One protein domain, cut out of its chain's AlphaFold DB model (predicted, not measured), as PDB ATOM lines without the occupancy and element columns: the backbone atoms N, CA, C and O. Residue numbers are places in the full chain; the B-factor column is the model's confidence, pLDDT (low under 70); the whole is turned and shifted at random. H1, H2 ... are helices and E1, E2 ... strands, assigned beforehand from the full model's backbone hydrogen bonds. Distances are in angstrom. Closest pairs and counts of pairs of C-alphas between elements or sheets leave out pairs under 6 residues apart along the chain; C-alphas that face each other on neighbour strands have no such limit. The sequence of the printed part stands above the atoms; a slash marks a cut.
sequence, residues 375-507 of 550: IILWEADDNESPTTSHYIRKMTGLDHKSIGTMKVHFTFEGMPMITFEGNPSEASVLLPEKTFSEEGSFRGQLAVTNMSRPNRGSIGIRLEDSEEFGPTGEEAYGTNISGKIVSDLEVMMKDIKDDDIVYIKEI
ATOM      1  N   ILE A 375     -48.345  33.221 -51.532       92.38
ATOM      2  CA  ILE A 375     -47.288  33.261 -50.512       92.38
ATOM      3  C   ILE A 375     -47.529  32.142 -49.500       92.38
ATOM      4  O   ILE A 375     -48.487  32.202 -48.727       92.38
ATOM      5  N   ILE A 376     -46.647  31.142 -49.460       93.06
ATOM      6  CA  ILE A 376     -46.752  30.059 -48.483       93.06
ATOM      7  C   ILE A 376     -46.431  30.580 -47.079       93.06
ATOM      8  O   ILE A 376     -45.488  31.351 -46.883       93.06
ATOM      9  N   LEU A 377     -47.204  30.147 -46.086       94.56
ATOM     10  CA  LEU A 377     -47.004  30.548 -44.696       94.56
ATOM     11  C   LEU A 377     -46.316  29.437 -43.914       94.56
ATOM     12  O   LEU A 377     -46.864  28.344 -43.780       94.56
ATOM     13  N   TRP A 378     -45.141  29.732 -43.368       95.62
ATOM     14  CA  TRP A 378     -44.326  28.792 -42.608       95.62
ATOM     15  C   TRP A 378     -44.372  29.092 -41.106       95.62
ATOM     16  O   TRP A 378     -44.095  30.208 -40.667       95.62
ATOM     17  N   GLU A 379     -44.717  28.078 -40.316       96.06
ATOM     18  CA  GLU A 379     -44.544  28.058 -38.865       96.06
ATOM     19  C   GLU A 379     -43.243  27.311 -38.537       96.06
ATOM     20  O   GLU A 379     -43.173  26.087 -38.696       96.06
ATOM     21  N   ALA A 380     -42.219  28.057 -38.115       95.25
ATOM     22  CA  ALA A 380     -40.898  27.531 -37.776       95.25
ATOM     23  C   ALA A 380     -40.892  26.731 -36.464       95.25
ATOM     24  O   ALA A 380     -41.601  27.064 -35.510       95.25
ATOM     25  N   ASP A 381     -40.049  25.697 -36.402       93.75
ATOM     26  CA  ASP A 381     -39.791  24.906 -35.191       93.75
ATOM     27  C   ASP A 381     -38.437  25.286 -34.570       93.75
ATOM     28  O   ASP A 381     -37.477  24.516 -34.577       93.75
ATOM     29  N   ASP A 382     -38.346  26.509 -34.043       93.00
ATOM     30  CA  ASP A 382     -37.108  27.025 -33.436       93.00
ATOM     31  C   ASP A 382     -36.724  26.319 -32.125       93.00
ATOM     32  O   ASP A 382     -35.594  26.451 -31.662       93.00
ATOM     33  N   ASN A 383     -37.651  25.584 -31.505       93.19
ATOM     34  CA  ASN A 383     -37.385  24.898 -30.243       93.19
ATOM     35  C   ASN A 383     -36.631  23.589 -30.468       93.19
ATOM     36  O   ASN A 383     -35.677  23.300 -29.748       93.19
ATOM     37  N   GLU A 384     -37.085  22.786 -31.431       94.00
ATOM     38  CA  GLU A 384     -36.527  21.454 -31.663       94.00
ATOM     39  C   GLU A 384     -35.540  21.416 -32.840       94.00
ATOM     40  O   GLU A 384     -34.686  20.529 -32.879       94.00
ATOM     41  N   SER A 385     -35.610  22.398 -33.750       94.69
ATOM     42  CA  SER A 385     -34.707  22.533 -34.901       94.69
ATOM     43  C   SER A 385     -34.270  23.987 -35.165       94.69
ATOM     44  O   SER A 385     -34.535  24.542 -36.243       94.69
ATOM     45  N   PRO A 386     -33.603  24.646 -34.196       93.94
ATOM     46  CA  PRO A 386     -33.166  26.038 -34.328       93.94
ATOM     47  C   PRO A 386     -32.185  26.254 -35.485       93.94
ATOM     48  O   PRO A 386     -32.289  27.245 -36.210       93.94
ATOM     49  N   THR A 387     -31.234  25.338 -35.687       94.00
ATOM     50  CA  THR A 387     -30.186  25.494 -36.708       94.00
ATOM     51  C   THR A 387     -30.767  25.318 -38.105       94.00
ATOM     52  O   THR A 387     -30.442  26.070 -39.024       94.00
ATOM     53  N   THR A 388     -31.672  24.352 -38.260       95.38
ATOM     54  CA  THR A 388     -32.362  24.092 -39.526       95.38
ATOM     55  C   THR A 388     -33.325  25.227 -39.880       95.38
ATOM     56  O   THR A 388     -33.333  25.685 -41.021       95.38
ATOM     57  N   SER A 389     -34.064  25.760 -38.903       95.44
ATOM     58  CA  SER A 389     -34.942  26.918 -39.125       95.44
ATOM     59  C   SER A 389     -34.139  28.159 -39.517       95.44
ATOM     60  O   SER A 389     -34.492  28.865 -40.462       95.44
ATOM     61  N   HIS A 390     -33.000  28.401 -38.866       93.31
ATOM     62  CA  HIS A 390     -32.066  29.455 -39.272       93.31
ATOM     63  C   HIS A 390     -31.539  29.261 -40.704       93.31
ATOM     64  O   HIS A 390     -31.515  30.214 -41.484       93.31
ATOM     65  N   TYR A 391     -31.201  28.029 -41.093       94.75
ATOM     66  CA  TYR A 391     -30.785  27.711 -42.460       94.75
ATOM     67  C   TYR A 391     -31.857  28.064 -43.497       94.75
ATOM     68  O   TYR A 391     -31.539  28.714 -44.492       94.75
ATOM     69  N   ILE A 392     -33.125  27.705 -43.258       95.12
ATOM     70  CA  ILE A 392     -34.224  28.071 -44.165       95.12
ATOM     71  C   ILE A 392     -34.345  29.590 -44.272       95.12
ATOM     72  O   ILE A 392     -34.439  30.111 -45.385       95.12
ATOM     73  N   ARG A 393     -34.274  30.326 -43.154       94.31
ATOM     74  CA  ARG A 393     -34.320  31.797 -43.189       94.31
ATOM     75  C   ARG A 393     -33.209  32.382 -44.055       94.31
ATOM     76  O   ARG A 393     -33.482  33.245 -44.882       94.31
ATOM     77  N   LYS A 394     -31.988  31.860 -43.926       92.00
ATOM     78  CA  LYS A 394     -30.836  32.287 -44.725       92.00
ATOM     79  C   LYS A 394     -30.996  31.956 -46.211       92.00
ATOM     80  O   LYS A 394     -30.738  32.811 -47.049       92.00
ATOM     81  N   MET A 395     -31.412  30.734 -46.553       93.44
ATOM     82  CA  MET A 395     -31.549  30.307 -47.958       93.44
ATOM     83  C   MET A 395     -32.683  31.032 -48.683       93.44
ATOM     84  O   MET A 395     -32.599  31.248 -49.887       93.44
ATOM     85  N   THR A 396     -33.727  31.415 -47.949       94.44
ATOM     86  CA  THR A 396     -34.895  32.113 -48.504       94.44
ATOM     87  C   THR A 396     -34.761  33.631 -48.488       94.44
ATOM     88  O   THR A 396     -35.524  34.315 -49.163       94.44
ATOM     89  N   GLY A 397     -33.824  34.168 -47.704       92.56
ATOM     90  CA  GLY A 397     -33.696  35.596 -47.424       92.56
ATOM     91  C   GLY A 397     -34.661  36.121 -46.356       92.56
ATOM     92  O   GLY A 397     -34.659  37.314 -46.070       92.56
ATOM     93  N   LEU A 398     -35.461  35.264 -45.713       93.69
ATOM     94  CA  LEU A 398     -36.369  35.655 -44.621       93.69
ATOM     95  C   LEU A 398     -35.657  36.216 -43.382       93.69
ATOM     96  O   LEU A 398     -36.291  36.778 -42.487       93.69
ATOM     97  N   ASP A 399     -34.339  36.072 -43.305       89.19
ATOM     98  CA  ASP A 399     -33.541  36.731 -42.287       89.19
ATOM     99  C   ASP A 399     -33.466  38.257 -42.518       89.19
ATOM    100  O   ASP A 399     -33.312  38.999 -41.549       89.19
ATOM    101  N   HIS A 400     -33.515  38.768 -43.758       89.38
ATOM    102  CA  HIS A 400     -33.436  40.212 -44.100       89.38
ATOM    103  C   HIS A 400     -34.622  40.741 -44.921       89.38
ATOM    104  O   HIS A 400     -34.680  41.941 -45.215       89.38
ATOM    105  N   LYS A 401     -35.552  39.867 -45.309       92.25
ATOM    106  CA  LYS A 401     -36.750  40.183 -46.088       92.25
ATOM    107  C   LYS A 401     -37.992  39.672 -45.366       92.25
ATOM    108  O   LYS A 401     -37.956  38.680 -44.645       92.25
ATOM    109  N   SER A 402     -39.117  40.342 -45.578       92.38
ATOM    110  CA  SER A 402     -40.414  39.926 -45.029       92.38
ATOM    111  C   SER A 402     -41.053  38.773 -45.822       92.38
ATOM    112  O   SER A 402     -41.867  38.025 -45.276       92.38
ATOM    113  N   ILE A 403     -40.681  38.642 -47.098       96.19
ATOM    114  CA  ILE A 403     -41.027  37.549 -48.005       96.19
ATOM    115  C   ILE A 403     -39.719  37.029 -48.586       96.19
ATOM    116  O   ILE A 403     -38.903  37.805 -49.083       96.19
ATOM    117  N   GLY A 404     -39.524  35.721 -48.485       95.50
ATOM    118  CA  GLY A 404     -38.403  35.017 -49.078       95.50
ATOM    119  C   GLY A 404     -38.803  34.252 -50.330       95.50
ATOM    120  O   GLY A 404     -39.985  34.117 -50.653       95.50
ATOM    121  N   THR A 405     -37.801  33.703 -51.002       95.06
ATOM    122  CA  THR A 405     -37.956  32.939 -52.243       95.06
ATOM    123  C   THR A 405     -37.301  31.572 -52.118       95.06
ATOM    124  O   THR A 405     -36.194  31.458 -51.598       95.06
ATOM    125  N   MET A 406     -37.950  30.537 -52.636       94.06
ATOM    126  CA  MET A 406     -37.376  29.204 -52.801       94.06
ATOM    127  C   MET A 406     -37.462  28.803 -54.263       94.06
ATOM    128  O   MET A 406     -38.541  28.841 -54.851       94.06
ATOM    129  N   LYS A 407     -36.334  28.392 -54.838       94.38
ATOM    130  CA  LYS A 407     -36.279  27.898 -56.211       94.38
ATOM    131  C   LYS A 407     -36.521  26.398 -56.234       94.38
ATOM    132  O   LYS A 407     -35.851  25.658 -55.514       94.38
ATOM    133  N   VAL A 408     -37.483  25.949 -57.028       92.06
ATOM    134  CA  VAL A 408     -37.808  24.527 -57.167       92.06
ATOM    135  C   VAL A 408     -36.641  23.806 -57.838       92.06
ATOM    136  O   VAL A 408     -36.217  24.188 -58.925       92.06
ATOM    137  N   HIS A 409     -36.121  22.765 -57.185       86.06
ATOM    138  CA  HIS A 409     -35.022  21.962 -57.718       86.06
ATOM    139  C   HIS A 409     -35.531  20.851 -58.630       86.06
ATOM    140  O   HIS A 409     -35.048  20.690 -59.747       86.06
ATOM    141  N   PHE A 410     -36.488  20.067 -58.131       74.81
ATOM    142  CA  PHE A 410     -37.045  18.942 -58.863       74.81
ATOM    143  C   PHE A 410     -38.462  18.619 -58.393       74.81
ATOM    144  O   PHE A 410     -38.733  18.516 -57.187       74.81
ATOM    145  N   THR A 411     -39.338  18.412 -59.370       66.00
ATOM    146  CA  THR A 411     -40.718  17.947 -59.224       66.00
ATOM    147  C   THR A 411     -40.936  16.741 -60.140       66.00
ATOM    148  O   THR A 411     -40.563  16.759 -61.309       66.00
ATOM    149  N   PHE A 412     -41.525  15.654 -59.627       63.84
ATOM    150  CA  PHE A 412     -41.861  14.480 -60.443       63.84
ATOM    151  C   PHE A 412     -43.359  14.209 -60.399       63.84
ATOM    152  O   PHE A 412     -43.966  14.198 -59.328       63.84
ATOM    153  N   GLU A 413     -43.950  13.942 -61.561       55.66
ATOM    154  CA  GLU A 413     -45.363  13.595 -61.678       55.66
ATOM    155  C   GLU A 413     -45.642  12.291 -60.902       55.66
ATOM    156  O   GLU A 413     -45.151  11.217 -61.252       55.66
ATOM    157  N   GLY A 414     -46.385  12.397 -59.794       63.09
ATOM    158  CA  GLY A 414     -46.688  11.283 -58.887       63.09
ATOM    159  C   GLY A 414     -45.819  11.189 -57.624       63.09
ATOM    160  O   GLY A 414     -46.066  10.301 -56.810       63.09
ATOM    161  N   MET A 415     -44.840  12.080 -57.414       71.44
ATOM    162  CA  MET A 415     -44.178  12.219 -56.109       71.44
ATOM    163  C   MET A 415     -44.953  13.204 -55.218       71.44
ATOM    164  O   MET A 415     -45.069  14.374 -55.578       71.44
ATOM    165  N   PRO A 416     -45.432  12.796 -54.027       83.00
ATOM    166  CA  PRO A 416     -46.168  13.676 -53.119       83.00
ATOM    167  C   PRO A 416     -45.225  14.564 -52.282       83.00
ATOM    168  O   PRO A 416     -45.327  14.640 -51.052       83.00
ATOM    169  N   MET A 417     -44.251  15.198 -52.936       86.12
ATOM    170  CA  MET A 417     -43.310  16.138 -52.327       86.12
ATOM    171  C   MET A 417     -42.729  17.100 -53.366       86.12
ATOM    172  O   MET A 417     -42.653  16.772 -54.548       86.12
ATOM    173  N   ILE A 418     -42.264  18.258 -52.903       88.88
ATOM    174  CA  ILE A 418     -41.511  19.224 -53.709       88.88
ATOM    175  C   ILE A 418     -40.180  19.473 -53.028       88.88
ATOM    176  O   ILE A 418     -40.131  19.668 -51.811       88.88
ATOM    177  N   THR A 419     -39.117  19.487 -53.827       91.31
ATOM    178  CA  THR A 419     -37.769  19.796 -53.358       91.31
ATOM    179  C   THR A 419     -37.300  21.128 -53.922       91.31
ATOM    180  O   THR A 419     -37.534  21.444 -55.089       91.31
ATOM    181  N   PHE A 420     -36.630  21.910 -53.087       94.06
ATOM    182  CA  PHE A 420     -36.088  23.218 -53.422       94.06
ATOM    183  C   PHE A 420     -34.570  23.199 -53.333       94.06
ATOM    184  O   PHE A 420     -33.973  22.431 -52.569       94.06
ATOM    185  N   GLU A 421     -33.957  24.075 -54.122       93.75
ATOM    186  CA  GLU A 421     -32.522  24.276 -54.110       93.75
ATOM    187  C   GLU A 421     -32.073  24.729 -52.721       93.75
ATOM    188  O   GLU A 421     -32.643  25.630 -52.106       93.75
ATOM    189  N   GLY A 422     -31.018  24.084 -52.239       92.19
ATOM    190  CA  GLY A 422     -30.302  24.494 -51.047       92.19
ATOM    191  C   GLY A 422     -28.828  24.703 -51.343       92.19
ATOM    192  O   GLY A 422     -28.343  24.526 -52.459       92.19
ATOM    193  N   ASN A 423     -28.082  25.039 -50.302       92.31
ATOM    194  CA  ASN A 423     -26.639  25.190 -50.353       92.31
ATOM    195  C   ASN A 423     -25.935  24.090 -49.532       92.31
ATOM    196  O   ASN A 423     -25.980  24.127 -48.295       92.31
ATOM    197  N   PRO A 424     -25.233  23.141 -50.184       91.62
ATOM    198  CA  PRO A 424     -24.515  22.065 -49.499       91.62
ATOM    199  C   PRO A 424     -23.329  22.520 -48.640       91.62
ATOM    200  O   PRO A 424     -22.904  21.787 -47.743       91.62
ATOM    201  N   SER A 425     -22.741  23.687 -48.925       90.06
ATOM    202  CA  SER A 425     -21.648  24.249 -48.119       90.06
ATOM    203  C   SER A 425     -22.191  24.779 -46.798       90.06
ATOM    204  O   SER A 425     -21.682  24.427 -45.736       90.06
ATOM    205  N   GLU A 426     -23.266  25.560 -46.860       89.44
ATOM    206  CA  GLU A 426     -23.959  26.097 -45.683       89.44
ATOM    207  C   GLU A 426     -24.594  24.976 -44.847       89.44
ATOM    208  O   GLU A 426     -24.561  25.002 -43.623       89.44
ATOM    209  N   ALA A 427     -25.070  23.911 -45.497       92.06
ATOM    210  CA  ALA A 427     -25.639  22.747 -44.820       92.06
ATOM    211  C   ALA A 427     -24.601  21.815 -44.165       92.06
ATOM    212  O   ALA A 427     -24.971  20.837 -43.517       92.06
ATOM    213  N   SER A 428     -23.298  22.073 -44.326       88.69
ATOM    214  CA  SER A 428     -22.241  21.211 -43.768       88.69
ATOM    215  C   SER A 428     -22.205  21.185 -42.237       88.69
ATOM    216  O   SER A 428     -21.643  20.257 -41.661       88.69
ATOM    217  N   VAL A 429     -22.826  22.175 -41.592       88.50
ATOM    218  CA  VAL A 429     -22.941  22.297 -40.133       88.50
ATOM    219  C   VAL A 429     -24.314  21.875 -39.598       88.50
ATOM    220  O   VAL A 429     -24.533  21.937 -38.390       88.50
ATOM    221  N   LEU A 430     -25.232  21.426 -40.464       93.44
ATOM    222  CA  LEU A 430     -26.546  20.928 -40.052       93.44
ATOM    223  C   LEU A 430     -26.413  19.527 -39.452       93.44
ATOM    224  O   LEU A 430     -26.576  18.516 -40.139       93.44
ATOM    225  N   LEU A 431     -26.098  19.478 -38.158       94.06
ATOM    226  CA  LEU A 431     -26.188  18.264 -37.353       94.06
ATOM    227  C   LEU A 431     -27.634  17.739 -37.343       94.06
ATOM    228  O   LEU A 431     -28.562  18.528 -37.521       94.06
ATOM    229  N   PRO A 432     -27.847  16.429 -37.125       93.69
ATOM    230  CA  PRO A 432     -29.188  15.901 -36.913       93.69
ATOM    231  C   PRO A 432     -29.917  16.643 -35.779       93.69
ATOM    232  O   PRO A 432     -29.425  16.686 -34.651       93.69
ATOM    233  N   GLU A 433     -31.069  17.225 -36.103       94.69
ATOM    234  CA  GLU A 433     -32.026  17.833 -35.167       94.69
ATOM    235  C   GLU A 433     -33.307  16.972 -35.152       94.69
ATOM    236  O   GLU A 433     -33.242  15.762 -35.401       94.69
ATOM    237  N   LYS A 434     -34.477  17.541 -34.837       94.06
ATOM    238  CA  LYS A 434     -35.739  16.793 -34.851       94.06
ATOM    239  C   LYS A 434     -35.993  16.154 -36.213       94.06
ATOM    240  O   LYS A 434     -35.980  16.829 -37.236       94.06
ATOM    241  N   THR A 435     -36.309  14.866 -36.204       92.56
ATOM    242  CA  THR A 435     -36.764  14.105 -37.376       92.56
ATOM    243  C   THR A 435     -38.281  13.892 -37.335       92.56
ATOM    244  O   THR A 435     -38.930  14.130 -36.315       92.56
ATOM    245  N   PHE A 436     -38.860  13.433 -38.447       86.88
ATOM    246  CA  PHE A 436     -40.202  12.858 -38.448       86.88
ATOM    247  C   PHE A 436     -40.257  11.567 -37.609       86.88
ATOM    248  O   PHE A 436     -39.245  10.877 -37.443       86.88
ATOM    249  N   SER A 437     -41.431  11.299 -37.033       83.44
ATOM    250  CA  SER A 437     -41.707  10.191 -36.109       83.44
ATOM    251  C   SER A 437     -41.879   8.848 -36.825       83.44
ATOM    252  O   SER A 437     -41.952   8.794 -38.047       83.44
ATOM    253  N   GLU A 438     -42.019   7.761 -36.056       75.69
ATOM    254  CA  GLU A 438     -42.371   6.429 -36.589       75.69
ATOM    255  C   GLU A 438     -43.709   6.420 -37.350       75.69
ATOM    256  O   GLU A 438     -43.900   5.607 -38.244       75.69
ATOM    257  N   GLU A 439     -44.610   7.355 -37.031       76.38
ATOM    258  CA  GLU A 439     -45.881   7.581 -37.741       76.38
ATOM    259  C   GLU A 439     -45.694   8.224 -39.132       76.38
ATOM    260  O   GLU A 439     -46.663   8.422 -39.860       76.38
ATOM    261  N   GLY A 440     -44.455   8.551 -39.511       82.94
ATOM    262  CA  GLY A 440     -44.121   9.139 -40.799       82.94
ATOM    263  C   GLY A 440     -44.116  10.667 -40.824       82.94
ATOM    264  O   GLY A 440     -44.106  11.351 -39.797       82.94
ATOM    265  N   SER A 441     -44.081  11.199 -42.044       87.50
ATOM    266  CA  SER A 441     -44.226  12.621 -42.355       87.50
ATOM    267  C   SER A 441     -45.665  12.944 -42.751       87.50
ATOM    268  O   SER A 441     -46.341  12.133 -43.379       87.50
ATOM    269  N   PHE A 442     -46.131  14.140 -42.396       90.88
ATOM    270  CA  PHE A 442     -47.487  14.601 -42.704       90.88
ATOM    271  C   PHE A 442     -47.477  15.704 -43.769       90.88
ATOM    272  O   PHE A 442     -46.472  16.394 -43.973       90.88
ATOM    273  N   ARG A 443     -48.616  15.911 -44.432       91.19
ATOM    274  CA  ARG A 443     -48.807  16.967 -45.432       91.19
ATOM    275  C   ARG A 443     -48.472  18.357 -44.880       91.19
ATOM    276  O   ARG A 443     -48.971  18.775 -43.840       91.19
ATOM    277  N   GLY A 444     -47.660  19.106 -45.619       91.69
ATOM    278  CA  GLY A 444     -47.190  20.440 -45.248       91.69
ATOM    279  C   GLY A 444     -45.998  20.449 -44.301       91.69
ATOM    280  O   GLY A 444     -45.505  21.524 -43.976       91.69
ATOM    281  N   GLN A 445     -45.485  19.293 -43.877       93.56
ATOM    282  CA  GLN A 445     -44.245  19.246 -43.114       93.56
ATOM    283  C   GLN A 445     -43.073  19.745 -43.977       93.56
ATOM    284  O   GLN A 445     -42.895  19.294 -45.112       93.56
ATOM    285  N   LEU A 446     -42.293  20.680 -43.430       95.31
ATOM    286  CA  LEU A 446     -41.122  21.284 -44.066       95.31
ATOM    287  C   LEU A 446     -39.856  20.724 -43.415       95.31
ATOM    288  O   LEU A 446     -39.754  20.690 -42.186       95.31
ATOM    289  N   ALA A 447     -38.882  20.308 -44.219       95.69
ATOM    290  CA  ALA A 447     -37.633  19.748 -43.719       95.69
ATOM    291  C   ALA A 447     -36.428  20.091 -44.593       95.69
ATOM    292  O   ALA A 447     -36.573  20.532 -45.731       95.69
ATOM    293  N   VAL A 448     -35.236  19.846 -44.055       97.00
ATOM    294  CA  VAL A 448     -33.958  19.994 -44.751       97.00
ATOM    295  C   VAL A 448     -33.139  18.720 -44.589       97.00
ATOM    296  O   VAL A 448     -33.070  18.141 -43.502       97.00
ATOM    297  N   THR A 449     -32.482  18.290 -45.661       95.81
ATOM    298  CA  THR A 449     -31.548  17.167 -45.609       95.81
ATOM    299  C   THR A 449     -30.305  17.578 -44.825       95.81
ATOM    300  O   THR A 449     -29.621  18.538 -45.188       95.81
ATOM    301  N   ASN A 450     -29.991  16.857 -43.752       95.62
ATOM    302  CA  ASN A 450     -28.894  17.201 -42.851       95.62
ATOM    303  C   ASN A 450     -27.531  16.693 -43.361       95.62
ATOM    304  O   ASN A 450     -27.427  16.018 -44.389       95.62
ATOM    305  N   MET A 451     -26.454  17.007 -42.635       94.81
ATOM    306  CA  MET A 451     -25.084  16.725 -43.080       94.81
ATOM    307  C   MET A 451     -24.746  15.229 -43.235       94.81
ATOM    308  O   MET A 451     -23.700  14.904 -43.798       94.81
ATOM    309  N   SER A 452     -25.587  14.317 -42.728       93.56
ATOM    310  CA  SER A 452     -25.353  12.867 -42.804       93.56
ATOM    311  C   SER A 452     -25.588  12.278 -44.200       93.56
ATOM    312  O   SER A 452     -25.217  11.129 -44.451       93.56
ATOM    313  N   ARG A 453     -26.181  13.055 -45.119       93.50
ATOM    314  CA  ARG A 453     -26.546  12.620 -46.470       93.50
ATOM    315  C   ARG A 453     -25.781  13.372 -47.566       93.50
ATOM    316  O   ARG A 453     -25.358  14.511 -47.358       93.50
ATOM    317  N   PRO A 454     -25.618  12.768 -48.763       89.12
ATOM    318  CA  PRO A 454     -24.985  13.432 -49.904       89.12
ATOM    319  C   PRO A 454     -25.718  14.701 -50.363       89.12
ATOM    320  O   PRO A 454     -25.061  15.694 -50.667       89.12
ATOM    321  N   ASN A 455     -27.056  14.696 -50.343       89.19
ATOM    322  CA  ASN A 455     -27.908  15.798 -50.813       89.19
ATOM    323  C   ASN A 455     -28.188  16.854 -49.726       89.19
ATOM    324  O   ASN A 455     -29.257  17.474 -49.706       89.19
ATOM    325  N   ARG A 456     -27.251  17.039 -48.787       94.25
ATOM    326  CA  ARG A 456     -27.401  17.973 -47.663       94.25
ATOM    327  C   ARG A 456     -27.752  19.387 -48.125       94.25
ATOM    328  O   ARG A 456     -27.184  19.896 -49.089       94.25
ATOM    329  N   GLY A 457     -28.661  20.015 -47.392       94.25
ATOM    330  CA  GLY A 457     -29.172  21.353 -47.668       94.25
ATOM    331  C   GLY A 457     -30.427  21.394 -48.529       94.25
ATOM    332  O   GLY A 457     -31.104  22.413 -48.517       94.25
ATOM    333  N   SER A 458     -30.781  20.307 -49.220       94.75
ATOM    334  CA  SER A 458     -32.034  20.249 -49.985       94.75
ATOM    335  C   SER A 458     -33.224  20.484 -49.055       94.75
ATOM    336  O   SER A 458     -33.327  19.821 -48.019       94.75
ATOM    337  N   ILE A 459     -34.097  21.420 -49.417       95.75
ATOM    338  CA  ILE A 459     -35.296  21.765 -48.646       95.75
ATOM    339  C   ILE A 459     -36.476  21.018 -49.264       95.75
ATOM    340  O   ILE A 459     -36.586  20.947 -50.483       95.75
ATOM    341  N   GLY A 460     -37.354  20.446 -48.447       93.62
ATOM    342  CA  GLY A 460     -38.445  19.599 -48.915       93.62
ATOM    343  C   GLY A 460     -39.761  19.886 -48.209       93.62
ATOM    344  O   GLY A 460     -39.779  20.095 -46.994       93.62
ATOM    345  N   ILE A 461     -40.858  19.885 -48.969       92.50
ATOM    346  CA  ILE A 461     -42.230  20.022 -48.461       92.50
ATOM    347  C   ILE A 461     -43.042  18.800 -48.875       92.50
ATOM    348  O   ILE A 461     -43.083  18.444 -50.055       92.50
ATOM    349  N   ARG A 462     -43.740  18.186 -47.916       90.19
ATOM    350  CA  ARG A 462     -44.711  17.119 -48.196       90.19
ATOM    351  C   ARG A 462     -46.025  17.653 -48.746       90.19
ATOM    352  O   ARG A 462     -46.611  18.563 -48.165       90.19
ATOM    353  N   LEU A 463     -46.533  17.015 -49.798       88.44
ATOM    354  CA  LEU A 463     -47.868  17.285 -50.349       88.44
ATOM    355  C   LEU A 463     -48.925  16.293 -49.852       88.44
ATOM    356  O   LEU A 463     -50.111  16.611 -49.854       88.44
ATOM    357  N   GLU A 464     -48.507  15.116 -49.393       88.00
ATOM    358  CA  GLU A 464     -49.360  14.083 -48.797       88.00
ATOM    359  C   GLU A 464     -48.617  13.410 -47.635       88.00
ATOM    360  O   GLU A 464     -47.395  13.556 -47.504       88.00
ATOM    361  N   ASP A 465     -49.356  12.686 -46.798       88.94
ATOM    362  CA  ASP A 465     -48.793  11.916 -45.689       88.94
ATOM    363  C   ASP A 465     -47.964  10.726 -46.209       88.94
ATOM    364  O   ASP A 465     -48.235  10.168 -47.274       88.94
ATOM    365  N   SER A 466     -46.939  10.317 -45.462       85.50
ATOM    366  CA  SER A 466     -46.096   9.172 -45.813       85.50
ATOM    367  C   SER A 466     -45.428   8.553 -44.597       85.50
ATOM    368  O   SER A 466     -44.641   9.211 -43.925       85.50
ATOM    369  N   GLU A 467     -45.584   7.243 -44.444       82.69
ATOM    370  CA  GLU A 467     -44.967   6.452 -43.373       82.69
ATOM    371  C   GLU A 467     -43.455   6.212 -43.579       82.69
ATOM    372  O   GLU A 467     -42.715   6.099 -42.608       82.69
ATOM    373  N   GLU A 468     -42.971   6.164 -44.829       77.06
ATOM    374  CA  GLU A 468     -41.614   5.669 -45.139       77.06
ATOM    375  C   GLU A 468     -40.557   6.777 -45.327       77.06
ATOM    376  O   GLU A 468     -39.450   6.678 -44.797       77.06
ATOM    377  N   PHE A 469     -40.884   7.849 -46.058       80.25
ATOM    378  CA  PHE A 469     -39.920   8.901 -46.419       80.25
ATOM    379  C   PHE A 469     -40.263  10.259 -45.804       80.25
ATOM    380  O   PHE A 469     -41.441  10.598 -45.661       80.25
ATOM    381  N   GLY A 470     -39.238  11.065 -45.512       82.81
ATOM    382  CA  GLY A 470     -39.385  12.442 -45.041       82.81
ATOM    383  C   GLY A 470     -39.667  13.451 -46.162       82.81
ATOM    384  O   GLY A 470     -39.660  13.085 -47.340       82.81
ATOM    385  N   PRO A 471     -39.874  14.741 -45.831       88.81
ATOM    386  CA  PRO A 471     -40.192  15.773 -46.824       88.81
ATOM    387  C   PRO A 471     -39.120  16.010 -47.892       88.81
ATOM    388  O   PRO A 471     -39.432  16.567 -48.939       88.81
ATOM    389  N   THR A 472     -37.877  15.587 -47.653       89.75
ATOM    390  CA  THR A 472     -36.754  15.712 -48.597       89.75
ATOM    391  C   THR A 472     -36.457  14.428 -49.376       89.75
ATOM    392  O   THR A 472     -35.472  14.372 -50.110       89.75
ATOM    393  N   GLY A 473     -37.269  13.379 -49.201       87.88
ATOM    394  CA  GLY A 473     -37.047  12.060 -49.803       87.88
ATOM    395  C   GLY A 473     -35.988  11.203 -49.101       87.88
ATOM    396  O   GLY A 473     -35.734  10.079 -49.526       87.88
ATOM    397  N   GLU A 474     -35.387  11.700 -48.019       89.75
ATOM    398  CA  GLU A 474     -34.424  10.967 -47.194       89.75
ATOM    399  C   GLU A 474     -35.124  10.233 -46.032       89.75
ATOM    400  O   GLU A 474     -36.248  10.561 -45.634       89.75
ATOM    401  N   GLU A 475     -34.454   9.229 -45.456       89.56
ATOM    402  CA  GLU A 475     -34.935   8.541 -44.246       89.56
ATOM    403  C   GLU A 475     -34.841   9.464 -43.014       89.56
ATOM    404  O   GLU A 475     -34.136  10.480 -43.027       89.56
ATOM    405  N   ALA A 476     -35.490   9.068 -41.914       90.62
ATOM    406  CA  ALA A 476     -35.597   9.837 -40.670       90.62
ATOM    407  C   ALA A 476     -34.261  10.436 -40.199       90.62
ATOM    408  O   ALA A 476     -34.114  11.649 -40.069       90.62
ATOM    409  N   TYR A 477     -33.220   9.615 -40.051       90.31
ATOM    410  CA  TYR A 477     -31.934  10.102 -39.539       90.31
ATOM    411  C   TYR A 477     -31.246  11.149 -40.441       90.31
ATOM    412  O   TYR A 477     -30.361  11.874 -39.981       90.31
ATOM    413  N   GLY A 478     -31.620  11.218 -41.724       92.06
ATOM    414  CA  GLY A 478     -31.080  12.159 -42.707       92.06
ATOM    415  C   GLY A 478     -31.864  13.463 -42.837       92.06
ATOM    416  O   GLY A 478     -31.449  14.331 -43.605       92.06
ATOM    417  N   THR A 479     -32.975  13.608 -42.112       93.56
ATOM    418  CA  THR A 479     -33.961  14.669 -42.329       93.56
ATOM    419  C   THR A 479     -34.182  15.476 -41.055       93.56
ATOM    420  O   THR A 479     -34.648  14.938 -40.054       93.56
ATOM    421  N   ASN A 480     -33.915  16.781 -41.104       95.94
ATOM    422  CA  ASN A 480     -34.257  17.703 -40.024       95.94
ATOM    423  C   ASN A 480     -35.573  18.418 -40.348       95.94
ATOM    424  O   ASN A 480     -35.656  19.158 -41.326       95.94
ATOM    425  N   ILE A 481     -36.600  18.228 -39.527       95.56
ATOM    426  CA  ILE A 481     -37.878  18.934 -39.625       95.56
ATOM    427  C   ILE A 481     -37.690  20.371 -39.162       95.56
ATOM    428  O   ILE A 481     -37.216  20.601 -38.059       95.56
ATOM    429  N   SER A 482     -38.104  21.333 -39.979       94.31
ATOM    430  CA  SER A 482     -37.969  22.766 -39.698       94.31
ATOM    431  C   SER A 482     -39.297  23.446 -39.357       94.31
ATOM    432  O   SER A 482     -39.360  24.667 -39.224       94.31
ATOM    433  N   GLY A 483     -40.376  22.669 -39.263       94.56
ATOM    434  CA  GLY A 483     -41.719  23.152 -38.970       94.56
ATOM    435  C   GLY A 483     -42.731  22.699 -40.015       94.56
ATOM    436  O   GLY A 483     -42.621  21.602 -40.571       94.56
ATOM    437  N   LYS A 484     -43.743  23.532 -40.264       94.69
ATOM    438  CA  LYS A 484     -44.841  23.199 -41.181       94.69
ATOM    439  C   LYS A 484     -45.344  24.406 -41.961       94.69
ATOM    440  O   LYS A 484     -45.313  25.536 -41.478       94.69
ATOM    441  N   ILE A 485     -45.858  24.137 -43.148       94.12
ATOM    442  CA  ILE A 485     -46.631  25.073 -43.947       94.12
ATOM    443  C   ILE A 485     -48.089  24.995 -43.501       94.12
ATOM    444  O   ILE A 485     -48.645  23.904 -43.379       94.12
ATOM    445  N   VAL A 486     -48.699  26.146 -43.226       91.31
ATOM    446  CA  VAL A 486     -50.087  26.230 -42.733       91.31
ATOM    447  C   VAL A 486     -51.063  26.815 -43.753       91.31
ATOM    448  O   VAL A 486     -52.264  26.869 -43.497       91.31
ATOM    449  N   SER A 487     -50.557  27.280 -44.891       86.62
ATOM    450  CA  SER A 487     -51.361  27.755 -46.012       86.62
ATOM    451  C   SER A 487     -51.854  26.607 -46.900       86.62
ATOM    452  O   SER A 487     -51.402  25.467 -46.776       86.62
ATOM    453  N   ASP A 488     -52.790  26.905 -47.801       83.12
ATOM    454  CA  ASP A 488     -53.342  25.914 -48.725       83.12
ATOM    455  C   ASP A 488     -52.331  25.537 -49.824       83.12
ATOM    456  O   ASP A 488     -52.102  26.282 -50.777       83.12
ATOM    457  N   LEU A 489     -51.737  24.351 -49.681       81.06
ATOM    458  CA  LEU A 489     -50.736  23.818 -50.606       81.06
ATOM    459  C   LEU A 489     -51.298  23.534 -52.005       81.06
ATOM    460  O   LEU A 489     -50.553  23.629 -52.975       81.06
ATOM    461  N   GLU A 490     -52.586  23.192 -52.137       76.56
ATOM    462  CA  GLU A 490     -53.168  22.800 -53.430       76.56
ATOM    463  C   GLU A 490     -53.231  23.972 -54.400       76.56
ATOM    464  O   GLU A 490     -52.860  23.838 -55.563       76.56
ATOM    465  N   VAL A 491     -53.682  25.127 -53.918       70.38
ATOM    466  CA  VAL A 491     -53.765  26.346 -54.728       70.38
ATOM    467  C   VAL A 491     -52.368  26.895 -55.016       70.38
ATOM    468  O   VAL A 491     -52.106  27.358 -56.124       70.38
ATOM    469  N   MET A 492     -51.462  26.800 -54.039       67.06
ATOM    470  CA  MET A 492     -50.123  27.390 -54.104       67.06
ATOM    471  C   MET A 492     -49.135  26.613 -54.977       67.06
ATOM    472  O   MET A 492     -48.208  27.213 -55.511       67.06
ATOM    473  N   MET A 493     -49.310  25.297 -55.114       72.12
ATOM    474  CA  MET A 493     -48.366  24.414 -55.820       72.12
ATOM    475  C   MET A 493     -48.958  23.795 -57.089       72.12
ATOM    476  O   MET A 493     -48.363  22.905 -57.697       72.12
ATOM    477  N   LYS A 494     -50.136  24.266 -57.511       73.88
ATOM    478  CA  LYS A 494     -50.763  23.840 -58.756       73.88
ATOM    479  C   LYS A 494     -49.883  24.207 -59.953       73.88
ATOM    480  O   LYS A 494     -49.506  25.362 -60.112       73.88
ATOM    481  N   ASP A 495     -49.630  23.226 -60.819       75.00
ATOM    482  CA  ASP A 495     -48.864  23.375 -62.065       75.00
ATOM    483  C   ASP A 495     -47.396  23.820 -61.876       75.00
ATOM    484  O   ASP A 495     -46.790  24.315 -62.830       75.00
ATOM    485  N   ILE A 496     -46.827  23.619 -60.677       83.81
ATOM    486  CA  ILE A 496     -45.433  23.957 -60.363       83.81
ATOM    487  C   ILE A 496     -44.449  23.101 -61.165       83.81
ATOM    488  O   ILE A 496     -44.658  21.900 -61.358       83.81
ATOM    489  N   LYS A 497     -43.377  23.729 -61.641       85.62
ATOM    490  CA  LYS A 497     -42.335  23.111 -62.463       85.62
ATOM    491  C   LYS A 497     -40.959  23.349 -61.869       85.62
ATOM    492  O   LYS A 497     -40.757  24.223 -61.027       85.62
ATOM    493  N   ASP A 498     -40.003  22.575 -62.360       85.88
ATOM    494  CA  ASP A 498     -38.588  22.811 -62.109       85.88
ATOM    495  C   ASP A 498     -38.225  24.263 -62.478       85.88
ATOM    496  O   ASP A 498     -38.730  24.801 -63.466       85.88
ATOM    497  N   ASP A 499     -37.365  24.883 -61.666       88.38
ATOM    498  CA  ASP A 499     -36.954  26.291 -61.736       88.38
ATOM    499  C   ASP A 499     -38.013  27.353 -61.369       88.38
ATOM    500  O   ASP A 499     -37.666  28.537 -61.322       88.38
ATOM    501  N   ASP A 500     -39.254  26.978 -61.037       90.50
ATOM    502  CA  ASP A 500     -40.241  27.943 -60.537       90.50
ATOM    503  C   ASP A 500     -39.821  28.541 -59.180       90.50
ATOM    504  O   ASP A 500     -39.122  27.919 -58.371       90.50
ATOM    505  N   ILE A 501     -40.280  29.768 -58.913       92.25
ATOM    506  CA  ILE A 501     -40.049  30.480 -57.653       92.25
ATOM    507  C   ILE A 501     -41.295  30.383 -56.777       92.25
ATOM    508  O   ILE A 501     -42.389  30.793 -57.168       92.25
ATOM    509  N   VAL A 502     -41.108  29.876 -55.562       92.81
ATOM    510  CA  VAL A 502     -42.128  29.860 -54.512       92.81
ATOM    511  C   VAL A 502     -41.815  30.935 -53.489       92.81
ATOM    512  O   VAL A 502     -40.712  30.989 -52.942       92.81
ATOM    513  N   TYR A 503     -42.809  31.765 -53.191       94.56
ATOM    514  CA  TYR A 503     -42.697  32.821 -52.194       94.56
ATOM    515  C   TYR A 503     -43.133  32.307 -50.831       94.56
ATOM    516  O   TYR A 503     -44.195  31.702 -50.704       94.56
ATOM    517  N   ILE A 504     -42.326  32.567 -49.810       95.31
ATOM    518  CA  ILE A 504     -42.529  32.088 -48.442       95.31
ATOM    519  C   ILE A 504     -42.529  33.259 -47.468       95.31
ATOM    520  O   ILE A 504     -41.764  34.208 -47.614       95.31
ATOM    521  N   LYS A 505     -43.377  33.178 -46.446       95.38
ATOM    522  CA  LYS A 505     -43.420  34.115 -45.328       95.38
ATOM    523  C   LYS A 505     -43.492  33.357 -44.013       95.38
ATOM    524  O   LYS A 505     -44.285  32.432 -43.852       95.38
ATOM    525  N   GLU A 506     -42.677  33.773 -43.056       94.81
ATOM    526  CA  GLU A 506     -42.697  33.211 -41.711       94.81
ATOM    527  C   GLU A 506     -43.834  33.824 -40.875       94.81
ATOM    528  O   GLU A 506     -44.005  35.047 -40.822       94.81
ATOM    529  N   ILE A 507     -44.595  32.984 -40.171       90.88
ATOM    530  CA  ILE A 507     -45.557  33.440 -39.167       90.88
ATOM    531  C   ILE A 507     -44.801  33.736 -37.875       90.88
ATOM    532  O   ILE A 507     -44.564  32.858 -37.046       90.88
TER     533      ILE A 507
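Overview. This is residues 375 to 507 of the 550 residues of the protein "UPF0288 protein GX369_03770" of Euryarchaeota archaeon (UniProt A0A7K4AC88). Seven short strands form a closed barrel, with H1 outside it covering one open end, where it comes near six of the strands. Two very short helices lie farther out, H3 outside the barrel near E1 and H2 near H1 but not on the barrel, while two long loops run between named elements, residues 430 to 444 from H2 to E4 and residues 463 to 478 from E5 to E6. Round the ring run E1, E6, E4, E5, E3, E2, E7 and back to E1, a mixed arrangement. The 133 printed residues include three named helices and seven named strands, in the order E1 H1 E2 E3 H2 E4 E5 E6 H3 E7; the class is mixed, helices and strands, with under half of the residues in named elements. The whole is compact, with a radius of gyration of the C-alphas of 13.1 A and spans of 34 by 32 by 24 A.

Arrangement. E1, residues 375 to 380, is staggered: it pairs over 375 to 378 with E7, residues 501 to 506, and over 378 to 380 with E6, residues 479 to 485. E7 and E1 are parallel, with N 376 and O 503 2.8 A apart; E1 and E6 are antiparallel, with N 379 and O 484 at 2.9 A. H1, residues 386 to 396, is on the barrel at a height over the sheet of 7.6 A; its closest C-alphas to E6 are those of Ser 389 and Ser 482, 5.2 A. E2, residues 404 to 410, and E3, residues 417 to 420, form a hairpin, with N 409 and O 419 at 2.9 A. E2 is also antiparallel to E7, with N 406 and O 502 at 2.8 A. H2, residues 426 to 429, is not on the barrel and is close to H1 but not clearly touching; the closest C-alphas, of Tyr 391 and Ala 427, are 7.5 A apart. E4, residues 445 to 449, and E5, residues 459 to 462, form a hairpin, with N 460 and O 447 at 2.8 A. E5 is antiparallel to E3, with N 420 and O 459 at 2.8 A, and E4 to E6, with N 482 and O 446 at 2.8 A. H3, residues 489 to 492, is on the barrel, outside it; its closest C-alphas to E1 are those of Met 492 and Ile 376, 7.1 A. In H1 every O i to N i+4 pair is within hydrogen-bond range; H2 and H3 are too short for such a pair.

Along the chain. E1 begins at C-alpha 375, (-47.288, 33.261, -50.512), and is 15.4 A long. H1 measures 15.5 A, E2 18.9 A, E4 13.1 A, E6 16.5 A and E7 16.4 A. E7 ends at C-alpha 506, (-42.697, 33.211, -41.711).

Size, cuts and confidence. The farthest C-alphas, of His 400 and Glu 438, are 35.7 A apart. The printed part has no cut; the links H2 to E4 and E5 to E6 are long. Mean pLDDT of the printed part is 89.3, with residues 411 to 414 and 492 under 70.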